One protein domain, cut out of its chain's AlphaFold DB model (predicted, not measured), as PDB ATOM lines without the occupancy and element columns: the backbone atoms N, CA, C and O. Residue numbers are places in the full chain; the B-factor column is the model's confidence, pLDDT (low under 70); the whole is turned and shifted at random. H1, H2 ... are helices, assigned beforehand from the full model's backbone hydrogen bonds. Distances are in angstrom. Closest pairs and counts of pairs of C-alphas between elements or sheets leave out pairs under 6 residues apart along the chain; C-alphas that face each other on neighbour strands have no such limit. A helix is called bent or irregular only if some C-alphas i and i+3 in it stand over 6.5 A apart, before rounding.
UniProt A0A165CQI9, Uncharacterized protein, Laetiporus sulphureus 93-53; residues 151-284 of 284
ATOM      1  N   MET A 151      42.665  30.457  17.932       51.78
ATOM      2  CA  MET A 151      42.342  30.564  16.501       51.78
ATOM      3  C   MET A 151      41.653  31.889  16.087       51.78
ATOM      4  O   MET A 151      41.415  32.110  14.902       51.78
ATOM      5  N   ASP A 152      41.401  32.791  17.034       60.03
ATOM      6  CA  ASP A 152      40.417  33.872  16.923       60.03
ATOM      7  C   ASP A 152      40.925  35.134  16.185       60.03
ATOM      8  O   ASP A 152      40.211  35.714  15.370       60.03
ATOM      9  N   ALA A 153      42.191  35.534  16.350       58.19
ATOM     10  CA  ALA A 153      42.731  36.733  15.683       58.19
ATOM     11  C   ALA A 153      43.020  36.528  14.181       58.19
ATOM     12  O   ALA A 153      42.880  37.454  13.373       58.19
ATOM     13  N   VAL A 154      43.400  35.307  13.791       60.62
ATOM     14  CA  VAL A 154      43.523  34.921  12.376       60.62
ATOM     15  C   VAL A 154      42.138  34.903  11.725       60.62
ATOM     16  O   VAL A 154      41.987  35.389  10.604       60.62
ATOM     17  N   GLU A 155      41.119  34.420  12.443       69.50
ATOM     18  CA  GLU A 155      39.725  34.467  11.996       69.50
ATOM     19  C   GLU A 155      39.239  35.913  11.825       69.50
ATOM     20  O   GLU A 155      38.729  36.248  10.760       69.50
ATOM     21  N   HIS A 156      39.493  36.799  12.793       71.00
ATOM     22  CA  HIS A 156      39.119  38.212  12.684       71.00
ATOM     23  C   HIS A 156      39.781  38.909  11.491       71.00
ATOM     24  O   HIS A 156      39.134  39.659  10.762       71.00
ATOM     25  N   THR A 157      41.067  38.634  11.260       64.75
ATOM     26  CA  THR A 157      41.808  39.215  10.134       64.75
ATOM     27  C   THR A 157      41.234  38.746   8.800       64.75
ATOM     28  O   THR A 157      41.016  39.562   7.905       64.75
ATOM     29  N   ARG A 158      40.951  37.444   8.664       66.50
ATOM     30  CA  ARG A 158      40.321  36.889   7.460       66.50
ATOM     31  C   ARG A 158      38.945  37.510   7.226       66.50
ATOM     32  O   ARG A 158      38.686  38.009   6.136       66.50
ATOM     33  N   ASP A 159      38.108  37.544   8.260       75.50
ATOM     34  CA  ASP A 159      36.764  38.107   8.173       75.50
ATOM     35  C   ASP A 159      36.822  39.611   7.801       75.50
ATOM     36  O   ASP A 159      36.055  40.063   6.955       75.50
ATOM     37  N   SER A 160      37.776  40.390   8.334       72.94
ATOM     38  CA  SER A 160      37.972  41.807   7.965       72.94
ATOM     39  C   SER A 160      38.399  41.988   6.496       72.94
ATOM     40  O   SER A 160      37.907  42.891   5.810       72.94
ATOM     41  N   VAL A 161      39.263  41.107   5.970       70.94
ATOM     42  CA  VAL A 161      39.659  41.106   4.547       70.94
ATOM     43  C   VAL A 161      38.461  40.816   3.641       70.94
ATOM     44  O   VAL A 161      38.259  41.528   2.652       70.94
ATOM     45  N   ASP A 162      37.635  39.833   3.996       73.38
ATOM     46  CA  ASP A 162      36.430  39.487   3.235       73.38
ATOM     47  C   ASP A 162      35.436  40.660   3.208       73.38
ATOM     48  O   ASP A 162      34.861  40.996   2.166       73.38
ATOM     49  N   VAL A 163      35.292  41.367   4.332       80.00
ATOM     50  CA  VAL A 163      34.480  42.585   4.403       80.00
ATOM     51  C   VAL A 163      35.048  43.690   3.511       80.00
ATOM     52  O   VAL A 163      34.293  44.327   2.773       80.00
ATOM     53  N   ALA A 164      36.365  43.906   3.513       74.50
ATOM     54  CA  ALA A 164      37.011  44.912   2.669       74.50
ATOM     55  C   ALA A 164      36.832  44.644   1.162       74.50
ATOM     56  O   ALA A 164      36.759  45.593   0.382       74.50
ATOM     57  N   ALA A 165      36.706  43.378   0.756       74.62
ATOM     58  CA  ALA A 165      36.460  42.986  -0.632       74.62
ATOM     59  C   ALA A 165      35.020  43.269  -1.117       74.62
ATOM     60  O   ALA A 165      34.752  43.246  -2.323       74.62
ATOM     61  N   THR A 166      34.083  43.560  -0.209       83.81
ATOM     62  CA  THR A 166      32.693  43.887  -0.560       83.81
ATOM     63  C   THR A 166      32.629  45.223  -1.307       83.81
ATOM     64  O   THR A 166      33.047  46.247  -0.773       83.81
ATOM     65  N   ARG A 167      32.086  45.237  -2.535       82.81
ATOM     66  CA  ARG A 167      32.051  46.439  -3.400       82.81
ATOM     67  C   ARG A 167      31.084  47.513  -2.895       82.81
ATOM     68  O   ARG A 167      31.474  48.675  -2.769       82.81
ATOM     69  N   GLU A 168      29.855  47.116  -2.581       88.00
ATOM     70  CA  GLU A 168      28.795  48.028  -2.144       88.00
ATOM     71  C   GLU A 168      29.098  48.627  -0.765       88.00
ATOM     72  O   GLU A 168      29.355  47.907   0.203       88.00
ATOM     73  N   VAL A 169      29.054  49.961  -0.668       85.62
ATOM     74  CA  VAL A 169      29.424  50.710   0.550       85.62
ATOM     75  C   VAL A 169      28.506  50.352   1.720       85.62
ATOM     76  O   VAL A 169      28.978  50.101   2.825       85.62
ATOM     77  N   ILE A 170      27.196  50.274   1.476       88.44
ATOM     78  CA  ILE A 170      26.186  49.953   2.497       88.44
ATOM     79  C   ILE A 170      26.389  48.542   3.067       88.44
ATOM     80  O   ILE A 170      26.252  48.313   4.272       88.44
ATOM     81  N   ASP A 171      26.750  47.596   2.208       86.56
ATOM     82  CA  ASP A 171      26.950  46.196   2.573       86.56
ATOM     83  C   ASP A 171      28.232  46.052   3.384       86.56
ATOM     84  O   ASP A 171      28.223  45.445   4.454       86.56
ATOM     85  N   ARG A 172      29.302  46.721   2.943       87.12
ATOM     86  CA  ARG A 172      30.571  46.782   3.668       87.12
ATOM     87  C   ARG A 172      30.408  47.410   5.056       87.12
ATOM     88  O   ARG A 172      30.895  46.845   6.032       87.12
ATOM     89  N   LEU A 173      29.663  48.512   5.178       86.50
ATOM     90  CA  LEU A 173      29.343  49.144   6.468       86.50
ATOM     91  C   LEU A 173      28.556  48.217   7.401       86.50
ATOM     92  O   LEU A 173      28.837  48.152   8.601       86.50
ATOM     93  N   THR A 174      27.589  47.481   6.851       87.44
ATOM     94  CA  THR A 174      26.779  46.520   7.611       87.44
ATOM     95  C   THR A 174      27.647  45.395   8.174       87.44
ATOM     96  O   THR A 174      27.561  45.080   9.363       87.44
ATOM     97  N   LEU A 175      28.519  44.825   7.341       85.81
ATOM     98  CA  LEU A 175      29.394  43.728   7.739       85.81
ATOM     99  C   LEU A 175      30.470  44.175   8.743       85.81
ATOM    100  O   LEU A 175      30.693  43.476   9.732       85.81
ATOM    101  N   ARG A 176      31.076  45.361   8.564       85.62
ATOM    102  CA  ARG A 176      32.032  45.931   9.536       85.62
ATOM    103  C   ARG A 176      31.403  46.119  10.914       85.62
ATOM    104  O   ARG A 176      32.014  45.764  11.914       85.62
ATOM    105  N   SER A 177      30.172  46.629  10.982       83.06
ATOM    106  CA  SER A 177      29.477  46.799  12.265       83.06
ATOM    107  C   SER A 177      29.282  45.469  12.995       83.06
ATOM    108  O   SER A 177      29.505  45.384  14.201       83.06
ATOM    109  N   ALA A 178      28.915  44.412  12.272       82.50
ATOM    110  CA  ALA A 178      28.772  43.091  12.867       82.50
ATOM    111  C   ALA A 178      30.100  42.535  13.388       82.50
ATOM    112  O   ALA A 178      30.137  41.963  14.478       82.50
ATOM    113  N   LEU A 179      31.176  42.737  12.627       79.06
ATOM    114  CA  LEU A 179      32.528  42.366  13.020       79.06
ATOM    115  C   LEU A 179      32.915  43.069  14.334       79.06
ATOM    116  O   LEU A 179      33.211  42.402  15.322       79.06
ATOM    117  N   ILE A 180      32.768  44.397  14.396       75.88
ATOM    118  CA  ILE A 180      33.035  45.201  15.601       75.88
ATOM    119  C   ILE A 180      32.244  44.674  16.807       75.88
ATOM    120  O   ILE A 180      32.800  44.513  17.893       75.88
ATOM    121  N   HIS A 181      30.950  44.380  16.642       76.69
ATOM    122  CA  HIS A 181      30.130  43.869  17.743       76.69
ATOM    123  C   HIS A 181      30.550  42.474  18.212       76.69
ATOM    124  O   HIS A 181      30.548  42.224  19.417       76.69
ATOM    125  N   ARG A 182      30.914  41.578  17.287       75.75
ATOM    126  CA  ARG A 182      31.321  40.199  17.595       75.75
ATOM    127  C   ARG A 182      32.581  40.152  18.462       75.75
ATOM    128  O   ARG A 182      32.645  39.336  19.376       75.75
ATOM    129  N   TRP A 183      33.547  41.031  18.202       70.81
ATOM    130  CA  TRP A 183      34.893  40.946  18.785       70.81
ATOM    131  C   TRP A 183      35.151  41.933  19.940       70.81
ATOM    132  O   TRP A 183      36.244  41.988  20.497       70.81
ATOM    133  N   ARG A 184      34.131  42.682  20.383       65.19
ATOM    134  CA  ARG A 184      34.260  43.722  21.425       65.19
ATOM    135  C   ARG A 184      34.586  43.193  22.839       65.19
ATOM    136  O   ARG A 184      34.927  43.997  23.707       65.19
ATOM    137  N   THR A 185      34.475  41.887  23.121       58.75
ATOM    138  CA  THR A 185      34.405  41.350  24.506       58.75
ATOM    139  C   THR A 185      35.364  40.189  24.855       58.75
ATOM    140  O   THR A 185      34.920  39.207  25.449       58.75
ATOM    141  N   ILE A 186      36.665  40.260  24.539       52.69
ATOM    142  CA  ILE A 186      37.638  39.150  24.776       52.69
ATOM    143  C   ILE A 186      38.847  39.586  25.657       52.69
ATOM    144  O   ILE A 186      39.009  40.786  25.881       52.69
ATOM    145  N   THR A 187      39.634  38.638  26.229       54.25
ATOM    146  CA  THR A 187      40.645  38.729  27.344       54.25
ATOM    147  C   THR A 187      42.155  38.889  26.991       54.25
ATOM    148  O   THR A 187      42.577  38.671  25.863       54.25
ATOM    149  N   SER A 188      42.979  39.260  27.991       51.88
ATOM    150  CA  SER A 188      44.003  40.340  28.002       51.88
ATOM    151  C   SER A 188      45.004  40.539  26.847       51.88
ATOM    152  O   SER A 188      45.240  41.689  26.494       51.88
ATOM    153  N   ALA A 189      45.621  39.513  26.253       46.59
ATOM    154  CA  ALA A 189      46.576  39.721  25.144       46.59
ATOM    155  C   ALA A 189      45.901  39.614  23.767       46.59
ATOM    156  O   ALA A 189      46.169  40.410  22.868       46.59
ATOM    157  N   GLN A 190      44.960  38.677  23.636       51.06
ATOM    158  CA  GLN A 190      44.033  38.600  22.504       51.06
ATOM    159  C   GLN A 190      43.111  39.825  22.482       51.06
ATOM    160  O   GLN A 190      42.918  40.404  21.418       51.06
ATOM    161  N   THR A 191      42.706  40.331  23.660       54.41
ATOM    162  CA  THR A 191      42.014  41.620  23.828       54.41
ATOM    163  C   THR A 191      42.723  42.714  23.067       54.41
ATOM    164  O   THR A 191      42.072  43.518  22.419       54.41
ATOM    165  N   PHE A 192      44.047  42.795  23.190       53.97
ATOM    166  CA  PHE A 192      44.787  43.914  22.641       53.97
ATOM    167  C   PHE A 192      44.733  43.904  21.113       53.97
ATOM    168  O   PHE A 192      44.374  44.909  20.503       53.97
ATOM    169  N   VAL A 193      45.016  42.752  20.499       56.91
ATOM    170  CA  VAL A 193      44.987  42.592  19.038       56.91
ATOM    171  C   VAL A 193      43.568  42.768  18.498       56.91
ATOM    172  O   VAL A 193      43.364  43.507  17.541       56.91
ATOM    173  N   GLU A 194      42.570  42.159  19.128       61.12
ATOM    174  CA  GLU A 194      41.179  42.236  18.673       61.12
ATOM    175  C   GLU A 194      40.563  43.615  18.899       61.12
ATOM    176  O   GLU A 194      39.858  44.111  18.020       61.12
ATOM    177  N   ARG A 195      40.868  44.293  20.016       60.75
ATOM    178  CA  ARG A 195      40.471  45.695  20.217       60.75
ATOM    179  C   ARG A 195      41.149  46.591  19.201       60.75
ATOM    180  O   ARG A 195      40.480  47.443  18.632       60.75
ATOM    181  N   PHE A 196      42.437  46.394  18.933       64.12
ATOM    182  CA  PHE A 196      43.142  47.187  17.933       64.12
ATOM    183  C   PHE A 196      42.545  47.007  16.532       64.12
ATOM    184  O   PHE A 196      42.219  47.994  15.875       64.12
ATOM    185  N   LEU A 197      42.314  45.764  16.104       63.94
ATOM    186  CA  LEU A 197      41.658  45.479  14.829       63.94
ATOM    187  C   LEU A 197      40.225  46.041  14.798       63.94
ATOM    188  O   LEU A 197      39.852  46.692  13.830       63.94
ATOM    189  N   SER A 198      39.461  45.921  15.888       66.81
ATOM    190  CA  SER A 198      38.121  46.524  15.991       66.81
ATOM    191  C   SER A 198      38.160  48.052  15.852       66.81
ATOM    192  O   SER A 198      37.263  48.643  15.257       66.81
ATOM    193  N   ARG A 199      39.198  48.721  16.378       69.12
ATOM    194  CA  ARG A 199      39.395  50.170  16.201       69.12
ATOM    195  C   ARG A 199      39.745  50.522  14.753       69.12
ATOM    196  O   ARG A 199      39.241  51.526  14.256       69.12
ATOM    197  N   ILE A 200      40.535  49.693  14.065       69.12
ATOM    198  CA  ILE A 200      40.761  49.830  12.615       69.12
ATOM    199  C   ILE A 200      39.431  49.709  11.865       69.12
ATOM    200  O   ILE A 200      39.134  50.548  11.018       69.12
ATOM    201  N   ASP A 201      38.601  48.723  12.198       73.19
ATOM    202  CA  ASP A 201      37.297  48.554  11.558       73.19
ATOM    203  C   ASP A 201      36.346  49.719  11.827       73.19
ATOM    204  O   ASP A 201      35.626  50.116  10.915       73.19
ATOM    205  N   ILE A 202      36.383  50.314  13.022       73.88
ATOM    206  CA  ILE A 202      35.652  51.547  13.349       73.88
ATOM    207  C   ILE A 202      36.108  52.710  12.461       73.88
ATOM    208  O   ILE A 202      35.279  53.408  11.880       73.88
ATOM    209  N   ILE A 203      37.420  52.900  12.311       71.81
ATOM    210  CA  ILE A 203      37.982  53.952  11.455       71.81
ATOM    211  C   ILE A 203      37.547  53.744   9.999       71.81
ATOM    212  O   ILE A 203      37.069  54.671   9.346       71.81
ATOM    213  N   LEU A 204      37.661  52.515   9.495       74.88
ATOM    214  CA  LEU A 204      37.256  52.174   8.134       74.88
ATOM    215  C   LEU A 204      35.738  52.296   7.937       74.88
ATOM    216  O   LEU A 204      35.293  52.710   6.867       74.88
ATOM    217  N   TRP A 205      34.947  51.991   8.969       86.88
ATOM    218  CA  TRP A 205      33.510  52.238   8.979       86.88
ATOM    219  C   TRP A 205      33.222  53.735   8.816       86.88
ATOM    220  O   TRP A 205      32.446  54.106   7.942       86.88
ATOM    221  N   SER A 206      33.900  54.615   9.559       76.69
ATOM    222  CA  SER A 206      33.726  56.069   9.424       76.69
ATOM    223  C   SER A 206      34.124  56.602   8.047       76.69
ATOM    224  O   SER A 206      33.400  57.421   7.479       76.69
ATOM    225  N   VAL A 207      35.216  56.097   7.465       76.06
ATOM    226  CA  VAL A 207      35.642  56.445   6.095       76.06
ATOM    227  C   VAL A 207      34.563  56.104   5.068       76.06
ATOM    228  O   VAL A 207      34.292  56.886   4.158       76.06
ATOM    229  N   ASP A 208      33.958  54.924   5.181       82.38
ATOM    230  CA  ASP A 208      32.908  54.498   4.262       82.38
ATOM    231  C   ASP A 208      31.584  55.221   4.528       82.38
ATOM    232  O   ASP A 208      30.894  55.588   3.578       82.38
ATOM    233  N   TYR A 209      31.255  55.506   5.789       86.44
ATOM    234  CA  TYR A 209      30.044  56.228   6.172       86.44
ATOM    235  C   TYR A 209      30.045  57.677   5.671       86.44
ATOM    236  O   TYR A 209      29.006  58.176   5.236       86.44
ATOM    237  N   ALA A 210      31.209  58.335   5.642       81.19
ATOM    238  CA  ALA A 210      31.364  59.676   5.078       81.19
ATOM    239  C   ALA A 210      30.977  59.761   3.587       81.19
ATOM    240  O   ALA A 210      30.615  60.833   3.107       81.19
ATOM    241  N   LYS A 211      31.007  58.634   2.860       85.06
ATOM    242  CA  LYS A 211      30.622  58.544   1.440       85.06
ATOM    243  C   LYS A 211      29.116  58.337   1.238       85.06
ATOM    244  O   LYS A 211      28.658  58.344   0.100       85.06
ATOM    245  N   VAL A 212      28.352  58.110   2.309       85.69
ATOM    246  CA  VAL A 212      26.915  57.815   2.240       85.69
ATOM    247  C   VAL A 212      26.098  59.103   2.345       85.69
ATOM    248  O   VAL A 212      26.210  59.857   3.322       85.69
ATOM    249  N   ASP A 213      25.227  59.323   1.360       86.19
ATOM    250  CA  ASP A 213      24.303  60.454   1.319       86.19
ATOM    251  C   ASP A 213      23.210  60.362   2.403       86.19
ATOM    252  O   ASP A 213      22.962  59.315   3.004       86.19
ATOM    253  N   ARG A 214      22.535  61.486   2.665       77.94
ATOM    254  CA  ARG A 214      21.549  61.593   3.750       77.94
ATOM    255  C   ARG A 214      20.367  60.628   3.590       77.94
ATOM    256  O   ARG A 214      19.887  60.122   4.602       77.94
ATOM    257  N   PHE A 215      19.916  60.369   2.365       77.81
ATOM    258  CA  PHE A 215      18.770  59.501   2.088       77.81
ATOM    259  C   PHE A 215      19.135  58.024   2.308       77.81
ATOM    260  O   PHE A 215      18.423  57.294   3.001       77.81
ATOM    261  N   SER A 216      20.314  57.603   1.844       85.25
ATOM    262  CA  SER A 216      20.794  56.218   1.977       85.25
ATOM    263  C   SER A 216      21.108  55.791   3.421       85.25
ATOM    264  O   SER A 216      21.080  54.599   3.741       85.25
ATOM    265  N   ARG A 217      21.349  56.736   4.343       84.38
ATOM    266  CA  ARG A 217      21.601  56.438   5.771       84.38
ATOM    267  C   ARG A 217      20.422  55.748   6.460       84.38
ATOM    268  O   ARG A 217      20.634  54.872   7.297       84.38
ATOM    269  N   GLY A 218      19.184  56.087   6.093       83.50
ATOM    270  CA  GLY A 218      17.993  55.431   6.648       83.50
ATOM    271  C   GLY A 218      17.916  53.950   6.267       83.50
ATOM    272  O   GLY A 218      17.637  53.090   7.107       83.50
ATOM    273  N   GLN A 219      18.242  53.634   5.011       86.12
ATOM    274  CA  GLN A 219      18.284  52.259   4.510       86.12
ATOM    275  C   GLN A 219      19.427  51.460   5.146       86.12
ATOM    276  O   GLN A 219      19.225  50.307   5.537       86.12
ATOM    277  N   LEU A 220      20.593  52.089   5.332       88.12
ATOM    278  CA  LEU A 220      21.718  51.510   6.066       88.12
ATOM    279  C   LEU A 220      21.302  51.078   7.473       88.12
ATOM    280  O   LEU A 220      21.532  49.935   7.856       88.12
ATOM    281  N   PHE A 221      20.649  51.962   8.229       89.88
ATOM    282  CA  PHE A 221      20.262  51.675   9.612       89.88
ATOM    283  C   PHE A 221      19.258  50.524   9.681       89.88
ATOM    284  O   PHE A 221      19.397  49.634  10.519       89.88
ATOM    285  N   ARG A 222      18.290  50.476   8.755       87.75
ATOM    286  CA  ARG A 222      17.353  49.349   8.646       87.75
ATOM    287  C   ARG A 222      18.075  48.035   8.335       87.75
ATOM    288  O   ARG A 222      17.770  47.014   8.956       87.75
ATOM    289  N   LYS A 223      19.035  48.048   7.403       89.75
ATOM    290  CA  LYS A 223      19.822  46.864   7.023       89.75
ATOM    291  C   LYS A 223      20.694  46.374   8.180       89.75
ATOM    292  O   LYS A 223      20.669  45.187   8.495       89.75
ATOM    293  N   MET A 224      21.379  47.290   8.860       89.56
ATOM    294  CA  MET A 224      22.185  47.005  10.048       89.56
ATOM    295  C   MET A 224      21.343  46.426  11.185       89.56
ATOM    296  O   MET A 224      21.708  45.396  11.745       89.56
ATOM    297  N   PHE A 225      20.184  47.020  11.480       89.12
ATOM    298  CA  PHE A 225      19.300  46.526  12.534       89.12
ATOM    299  C   PHE A 225      18.808  45.103  12.256       89.12
ATOM    300  O   PHE A 225      18.870  44.239  13.126       89.12
ATOM    301  N   LYS A 226      18.364  44.828  11.024       88.56
ATOM    302  CA  LYS A 226      17.960  43.476  10.610       88.56
ATOM    303  C   LYS A 226      19.090  42.467  10.737       88.56
ATOM    304  O   LYS A 226      18.853  41.340  11.160       88.56
ATOM    305  N   TYR A 227      20.299  42.870  10.358       85.88
ATOM    306  CA  TYR A 227      21.468  42.006  10.410       85.88
ATOM    307  C   TYR A 227      21.879  41.680  11.853       85.88
ATOM    308  O   TYR A 227      22.221  40.539  12.149       85.88
ATOM    309  N   GLN A 228      21.813  42.658  12.762       85.38
ATOM    310  CA  GLN A 228      22.136  42.468  14.181       85.38
ATOM    311  C   GLN A 228      21.048  41.706  14.949       85.38
ATOM    312  O   GLN A 228      21.352  41.006  15.916       85.38
ATOM    313  N   TYR A 229      19.787  41.823  14.524       87.81
ATOM    314  CA  TYR A 229      18.646  41.218  15.208       87.81
ATOM    315  C   TYR A 229      17.754  40.388  14.269       87.81
ATOM    316  O   TYR A 229      16.550  40.656  14.155       87.81
ATOM    317  N   PRO A 230      18.298  39.343  13.614       87.38
ATOM    318  CA  PRO A 230      17.553  38.541  12.643       87.38
ATOM    319  C   PRO A 230      16.327  37.850  13.260       87.38
ATOM    320  O   PRO A 230      15.330  37.623  12.571       87.38
ATOM    321  N   GLN A 231      16.351  37.578  14.569       88.81
ATOM    322  CA  GLN A 231      15.254  36.955  15.312       88.81
ATOM    323  C   GLN A 231      13.940  37.742  15.264       88.81
ATOM    324  O   GLN A 231      12.875  37.154  15.427       88.81
ATOM    325  N   TYR A 232      13.986  39.059  15.042       86.38
ATOM    326  CA  TYR A 232      12.768  39.864  14.949       86.38
ATOM    327  C   TYR A 232      12.081  39.779  13.585       86.38
ATOM    328  O   TYR A 232      10.917  40.149  13.458       86.38
ATOM    329  N   PHE A 233      12.791  39.288  12.570       87.50
ATOM    330  CA  PHE A 233      12.324  39.252  11.185       87.50
ATOM    331  C   PHE A 233      12.086  37.820  10.685       87.50
ATOM    332  O   PHE A 233      11.549  37.622   9.598       87.50
ATOM    333  N   SER A 234      12.452  36.801  11.467       86.81
ATOM    334  CA  SER A 234      12.251  35.397  11.107       86.81
ATOM    335  C   SER A 234      10.790  34.961  11.264       86.81
ATOM    336  O   SER A 234      10.216  35.087  12.344       86.81
ATOM    337  N   GLY A 235      10.206  34.373  10.215       81.88
ATOM    338  CA  GLY A 235       8.890  33.714  10.281       81.88
ATOM    339  C   GLY A 235       7.675  34.649  10.289       81.88
ATOM    340  O   GLY A 235       6.554  34.184  10.483       81.88
ATOM    341  N   VAL A 236       7.878  35.947  10.056       84.31
ATOM    342  CA  VAL A 236       6.829  36.972   9.973       84.31
ATOM    343  C   VAL A 236       7.012  37.815   8.713       84.31
ATOM    344  O   VAL A 236       8.105  37.877   8.154       84.31
ATOM    345  N   SER A 237       5.939  38.455   8.239       87.75
ATOM    346  CA  SER A 237       6.052  39.383   7.110       87.75
ATOM    347  C   SER A 237       6.878  40.610   7.501       87.75
ATOM    348  O   SER A 237       6.848  41.042   8.655       87.75
ATOM    349  N   GLU A 238       7.585  41.197   6.536       83.56
ATOM    350  CA  GLU A 238       8.465  42.343   6.775       83.56
ATOM    351  C   GLU A 238       7.722  43.548   7.367       83.56
ATOM    352  O   GLU A 238       8.204  44.168   8.314       83.56
ATOM    353  N   LYS A 239       6.510  43.823   6.874       86.69
ATOM    354  CA  LYS A 239       5.648  44.887   7.398       86.69
ATOM    355  C   LYS A 239       5.291  44.651   8.867       86.69
ATOM    356  O   LYS A 239       5.491  45.524   9.705       86.69
ATOM    357  N   THR A 240       4.821  43.446   9.188       85.62
ATOM    358  CA  THR A 240       4.434  43.078  10.558       85.62
ATOM    359  C   THR A 240       5.625  43.109  11.515       85.62
ATOM    360  O   THR A 240       5.478  43.527  12.662       85.62
ATOM    361  N   ALA A 241       6.808  42.694  11.054       86.75
ATOM    362  CA  ALA A 241       8.031  42.759  11.843       86.75
ATOM    363  C   ALA A 241       8.371  44.209  12.209       86.75
ATOM    364  O   ALA A 241       8.544  44.513  13.387       86.75
ATOM    365  N   TRP A 242       8.405  45.112  11.223       90.31
ATOM    366  CA  TRP A 242       8.743  46.520  11.446       90.31
ATOM    367  C   TRP A 242       7.752  47.251  12.350       90.31
ATOM    368  O   TRP A 242       8.182  48.007  13.220       90.31
ATOM    369  N   GLU A 243       6.451  46.993  12.202       89.62
ATOM    370  CA  GLU A 243       5.425  47.533  13.105       89.62
ATOM    371  C   GLU A 243       5.667  47.087  14.559       89.62
ATOM    372  O   GLU A 243       5.557  47.892  15.484       89.62
ATOM    373  N   ALA A 244       6.062  45.826  14.764       88.00
ATOM    374  CA  ALA A 244       6.322  45.271  16.090       88.00
ATOM    375  C   ALA A 244       7.642  45.760  16.716       88.00
ATOM    376  O   ALA A 244       7.701  45.931  17.936       88.00
ATOM    377  N   VAL A 245       8.691  45.991  15.914       92.00
ATOM    378  CA  VAL A 245      10.015  46.420  16.410       92.00
ATOM    379  C   VAL A 245      10.262  47.923  16.387       92.00
ATOM    380  O   VAL A 245      11.335  48.364  16.801       92.00
ATOM    381  N   ALA A 246       9.314  48.733  15.909       90.00
ATOM    382  CA  ALA A 246       9.495  50.179  15.794       90.00
ATOM    383  C   ALA A 246      10.030  50.849  17.085       90.00
ATOM    384  O   ALA A 246      10.935  51.682  16.978       90.00
ATOM    385  N   PRO A 247       9.571  50.489  18.306       89.50
ATOM    386  CA  PRO A 247      10.125  51.047  19.542       89.50
ATOM    387  C   PRO A 247      11.598  50.675  19.778       89.50
ATOM    388  O   PRO A 247      12.407  51.546  20.103       89.50
ATOM    389  N   GLN A 248      11.964  49.404  19.586       90.75
ATOM    390  CA  GLN A 248      13.330  48.903  19.765       90.75
ATOM    391  C   GLN A 248      14.268  49.505  18.720       90.75
ATOM    392  O   GLN A 248      15.371  49.928  19.058       90.75
ATOM    393  N   TYR A 249      13.803  49.608  17.475       90.06
ATOM    394  CA  TYR A 249      14.542  50.237  16.391       90.06
ATOM    395  C   TYR A 249      14.845  51.705  16.698       90.06
ATOM    396  O   TYR A 249      15.993  52.111  16.564       90.06
ATOM    397  N   ARG A 250      13.866  52.487  17.182       87.31
ATOM    398  CA  ARG A 250      14.078  53.902  17.551       87.31
ATOM    399  C   ARG A 250      15.107  54.072  18.668       87.31
ATOM    400  O   ARG A 250      15.934  54.980  18.622       87.31
ATOM    401  N   GLN A 251      15.058  53.217  19.690       85.50
ATOM    402  CA  GLN A 251      16.024  53.274  20.787       85.50
ATOM    403  C   GLN A 251      17.427  52.885  20.311       85.50
ATOM    404  O   GLN A 251      18.403  53.571  20.625       85.50
ATOM    405  N   TRP A 252      17.520  51.813  19.526       90.25
ATOM    406  CA  TRP A 252      18.773  51.353  18.945       90.25
ATOM    407  C   TRP A 252      19.371  52.389  17.989       90.25
ATOM    408  O   TRP A 252      20.548  52.706  18.113       90.25
ATOM    409  N   SER A 253      18.570  52.992  17.107       83.69
ATOM    410  CA  SER A 253      19.049  53.975  16.128       83.69
ATOM    411  C   SER A 253      19.591  55.228  16.806       83.69
ATOM    412  O   SER A 253      20.593  55.782  16.363       83.69
ATOM    413  N   LYS A 254      18.969  55.657  17.913       79.56
ATOM    414  CA  LYS A 254      19.476  56.762  18.732       79.56
ATOM    415  C   LYS A 254      20.819  56.415  19.379       79.56
ATOM    416  O   LYS A 254      21.730  57.236  19.369       79.56
ATOM    417  N   SER A 255      20.955  55.203  19.921       77.12
ATOM    418  CA  SER A 255      22.225  54.729  20.487       77.12
ATOM    419  C   SER A 255      23.320  54.646  19.425       77.12
ATOM    420  O   SER A 255      24.437  55.099  19.660       77.12
ATOM    421  N   LEU A 256      22.986  54.110  18.251       78.44
ATOM    422  CA  LEU A 256      23.905  53.995  17.129       78.44
ATOM    423  C   LEU A 256      24.357  55.375  16.646       78.44
ATOM    424  O   LEU A 256      25.526  55.551  16.348       78.44
ATOM    425  N   HIS A 257      23.472  56.373  16.618       69.69
ATOM    426  CA  HIS A 257      23.854  57.731  16.231       69.69
ATOM    427  C   HIS A 257      24.952  58.308  17.138       69.69
ATOM    428  O   HIS A 257      25.938  58.847  16.645       69.69
ATOM    429  N   ASN A 258      24.827  58.122  18.454       64.56
ATOM    430  CA  ASN A 258      25.866  58.530  19.402       64.56
ATOM    431  C   ASN A 258      27.177  57.764  19.176       64.56
ATOM    432  O   ASN A 258      28.262  58.331  19.283       64.56
ATOM    433  N   GLU A 259      27.080  56.474  18.860       70.56
ATOM    434  CA  GLU A 259      28.242  55.633  18.585       70.56
ATOM    435  C   GLU A 259      28.963  56.060  17.294       70.56
ATOM    436  O   GLU A 259      30.186  56.170  17.284       70.56
ATOM    437  N   ILE A 260      28.210  56.418  16.250       69.62
ATOM    438  CA  ILE A 260      28.720  56.971  14.988       69.62
ATOM    439  C   ILE A 260      29.483  58.274  15.220       69.62
ATOM    440  O   ILE A 260      30.547  58.467  14.634       69.62
ATOM    441  N   THR A 261      28.980  59.157  16.085       66.62
ATOM    442  CA  THR A 261      29.711  60.370  16.473       66.62
ATOM    443  C   THR A 261      31.072  60.018  17.073       66.62
ATOM    444  O   THR A 261      32.082  60.579  16.657       66.62
ATOM    445  N   GLY A 262      31.128  59.032  17.975       61.97
ATOM    446  CA  GLY A 262      32.392  58.552  18.542       61.97
ATOM    447  C   GLY A 262      33.325  57.910  17.506       61.97
ATOM    448  O   GLY A 262      34.541  58.085  17.572       61.97
ATOM    449  N   TYR A 263      32.779  57.195  16.522       71.75
ATOM    450  CA  TYR A 263      33.557  56.620  15.418       71.75
ATOM    451  C   TYR A 263      34.190  57.709  14.549       71.75
ATOM    452  O   TYR A 263      35.388  57.660  14.265       71.75
ATOM    453  N   ASN A 264      33.414  58.735  14.195       63.25
ATOM    454  CA  ASN A 264      33.898  59.853  13.390       63.25
ATOM    455  C   ASN A 264      34.976  60.655  14.125       63.25
ATOM    456  O   ASN A 264      35.991  60.984  13.521       63.25
ATOM    457  N   GLN A 265      34.823  60.869  15.434       56.38
ATOM    458  CA  GLN A 265      35.866  61.478  16.265       56.38
ATOM    459  C   GLN A 265      37.159  60.648  16.258       56.38
ATOM    460  O   GLN A 265      38.243  61.196  16.072       56.38
ATOM    461  N   MET A 266      37.073  59.316  16.383       59.88
ATOM    462  CA  MET A 266      38.250  58.441  16.266       59.88
ATOM    463  C   MET A 266      38.924  58.538  14.889       59.88
ATOM    464  O   MET A 266      40.152  58.508  14.809       59.88
ATOM    465  N   TYR A 267      38.149  58.669  13.810       65.38
ATOM    466  CA  TYR A 267      38.687  58.875  12.465       65.38
ATOM    467  C   TYR A 267      39.381  60.235  12.312       65.38
ATOM    468  O   TYR A 267      40.505  60.288  11.815       65.38
ATOM    469  N   GLU A 268      38.766  61.320  12.784       55.38
ATOM    470  CA  GLU A 268      39.377  62.656  12.787       55.38
ATOM    471  C   GLU A 268      40.695  62.660  13.567       55.38
ATOM    472  O   GLU A 268      41.706  63.177  13.091       55.38
ATOM    473  N   MET A 269      40.728  61.994  14.722       57.06
ATOM    474  CA  MET A 269      41.946  61.821  15.511       57.06
ATOM    475  C   MET A 269      43.004  60.992  14.785       57.06
ATOM    476  O   MET A 269      44.183  61.341  14.826       57.06
ATOM    477  N   PHE A 270      42.607  59.909  14.112       57.28
ATOM    478  CA  PHE A 270      43.515  59.103  13.298       57.28
ATOM    479  C   PHE A 270      44.156  59.943  12.189       57.28
ATOM    480  O   PHE A 270      45.381  59.920  12.052       57.28
ATOM    481  N   ILE A 271      43.353  60.726  11.458       57.66
ATOM    482  CA  ILE A 271      43.850  61.660  10.443       57.66
ATOM    483  C   ILE A 271      44.825  62.640  11.083       57.66
ATOM    484  O   ILE A 271      45.943  62.766  10.600       57.66
ATOM    485  N   MET A 272      44.443  63.293  12.183       52.53
ATOM    486  CA  MET A 272      45.259  64.320  12.828       52.53
ATOM    487  C   MET A 272      46.601  63.762  13.328       52.53
ATOM    488  O   MET A 272      47.640  64.385  13.129       52.53
ATOM    489  N   MET A 273      46.614  62.557  13.905       49.97
ATOM    490  CA  MET A 273      47.832  61.883  14.378       49.97
ATOM    491  C   MET A 273      48.730  61.396  13.238       49.97
ATOM    492  O   MET A 273      49.956  61.505  13.332       49.97
ATOM    493  N   HIS A 274      48.150  60.888  12.147       47.28
ATOM    494  CA  HIS A 274      48.911  60.570  10.936       47.28
ATOM    495  C   HIS A 274      49.477  61.833  10.287       47.28
ATOM    496  O   HIS A 274      50.637  61.838   9.888       47.28
ATOM    497  N   TYR A 275      48.713  62.927  10.255       35.91
ATOM    498  CA  TYR A 275      49.167  64.215   9.734       35.91
ATOM    499  C   TYR A 275      50.324  64.776  10.566       35.91
ATOM    500  O   TYR A 275      51.336  65.184  10.011       35.91
ATOM    501  N   ILE A 276      50.233  64.715  11.900       33.62
ATOM    502  CA  ILE A 276      51.321  65.102  12.810       33.62
ATOM    503  C   ILE A 276      52.556  64.211  12.599       33.62
ATOM    504  O   ILE A 276      53.673  64.721  12.554       33.62
ATOM    505  N   SER A 277      52.372  62.902  12.405       29.81
ATOM    506  CA  SER A 277      53.478  61.967  12.140       29.81
ATOM    507  C   SER A 277      54.169  62.246  10.798       29.81
ATOM    508  O   SER A 277      55.396  62.206  10.725       29.81
ATOM    509  N   ILE A 278      53.406  62.599   9.755       28.95
ATOM    510  CA  ILE A 278      53.930  62.996   8.438       28.95
ATOM    511  C   ILE A 278      54.648  64.350   8.525       28.95
ATOM    512  O   ILE A 278      55.758  64.475   8.010       28.95
ATOM    513  N   CYS A 279      54.070  65.337   9.216       25.41
ATOM    514  CA  CYS A 279      54.670  66.659   9.417       25.41
ATOM    515  C   CYS A 279      55.980  66.589  10.216       25.41
ATOM    516  O   CYS A 279      56.947  67.256   9.869       25.41
ATOM    517  N   ILE A 280      56.060  65.760  11.260       28.61
ATOM    518  CA  ILE A 280      57.310  65.570  12.013       28.61
ATOM    519  C   ILE A 280      58.367  64.880  11.136       28.61
ATOM    520  O   ILE A 280      59.532  65.261  11.183       28.61
ATOM    521  N   ALA A 281      57.972  63.931  10.281       28.41
ATOM    522  CA  ALA A 281      58.879  63.269   9.341       28.41
ATOM    523  C   ALA A 281      59.347  64.161   8.169       28.41
ATOM    524  O   ALA A 281      60.340  63.833   7.532       28.41
ATOM    525  N   THR A 282      58.668  65.279   7.882       27.47
ATOM    526  CA  THR A 282      59.102  66.267   6.868       27.47
ATOM    527  C   THR A 282      59.973  67.390   7.441       27.47
ATOM    528  O   THR A 282      60.562  68.147   6.673       27.47
ATOM    529  N   PHE A 283      60.075  67.499   8.770       26.14
ATOM    530  CA  PHE A 283      60.856  68.526   9.474       26.14
ATOM    531  C   PHE A 283      62.106  67.983  10.204       26.14
ATOM    532  O   PHE A 283      62.763  68.743  10.919       26.14
ATOM    533  N   ILE A 284      62.457  66.706  10.005       29.42
ATOM    534  CA  ILE A 284      63.731  66.076  10.416       29.42
ATOM    535  C   ILE A 284      64.524  65.729   9.157       29.42
ATOM    536  O   ILE A 284      65.744  66.008   9.145       29.42
TER     537      ILE A 284
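What this domain is: This is residues 151 to 284 of the 284 residues of an uncharacterized protein of Laetiporus sulphureus 93-53 (UniProt A0A165CQI9). Three helices, H1, H2 and H3, stand as a small up-and-down bundle, each running against the one before it, with H4 packed on H2. The long helix H5 crosses residues 202 to 207 of H3 and makes the longest axis; residues 272 to 284 stick out free. The printed part has 134 residues, with five named helices, H1 to H5 in chain order, and no named strand: all helix. It is only just loose, close to compact, with a radius of gyration of the C-alphas of 17.2 A, and elongated, spanning 63 by 38 by 27 A.

Where its parts are: H1, residues 152 to 164, begins at C-alpha 152 (40.417, 33.872, 16.923) and is 18.3 A long. H2, residues 169 to 183, measures 21.4 A, and H3, residues 188 to 209, 30.4 A. H4, residues 216 to 228, measures 18.4 A. H5, residues 238 to 282, measures 56.0 A and ends at C-alpha 282 (59.102, 66.267, 6.868). It has a kink of 69 degrees near residue 247 and is irregular: C-alphas 244 and 247 are 7.7 A apart.

How they stand to each other: H1 and H2 form a helical hairpin and touch at a shallow tilt of 10 degrees, closest at the C-alphas of Val 163 and Arg 172, 5.8 A. H2 and H3 form another, at 18 degrees, closest at Ile 180 and Ser 198, C-alphas 5.3 A apart. H1 touches H3, the same way at 8 degrees, with the C-alphas of Ala 153 and Glu 194 closest at 6.5 A. H4 touches H2 at a tilt of 36 degrees, only just steep, the same way; the closest C-alphas, of Thr 174 and Met 224, are 5.2 A apart. With residues 260 to 270 alone, H5 touches residues 202 to 207 of H3, about perpendicular at 81 degrees; the C-alphas of Ile 203 and Tyr 267 are closest, 5.1 A. In H1, H2 and H4 every O i to N i+4 pair is within hydrogen-bond range; in H3 16 of 18 are, in H5 39 of 41.

The domain as a whole: The C-alphas of Val 236 and Ile 284 are farthest apart, 63.9 A. The printed part has no cut and no long link. Mean pLDDT of the printed part is 72.1; low stretches include residues 184 to 200 and 264 to 284.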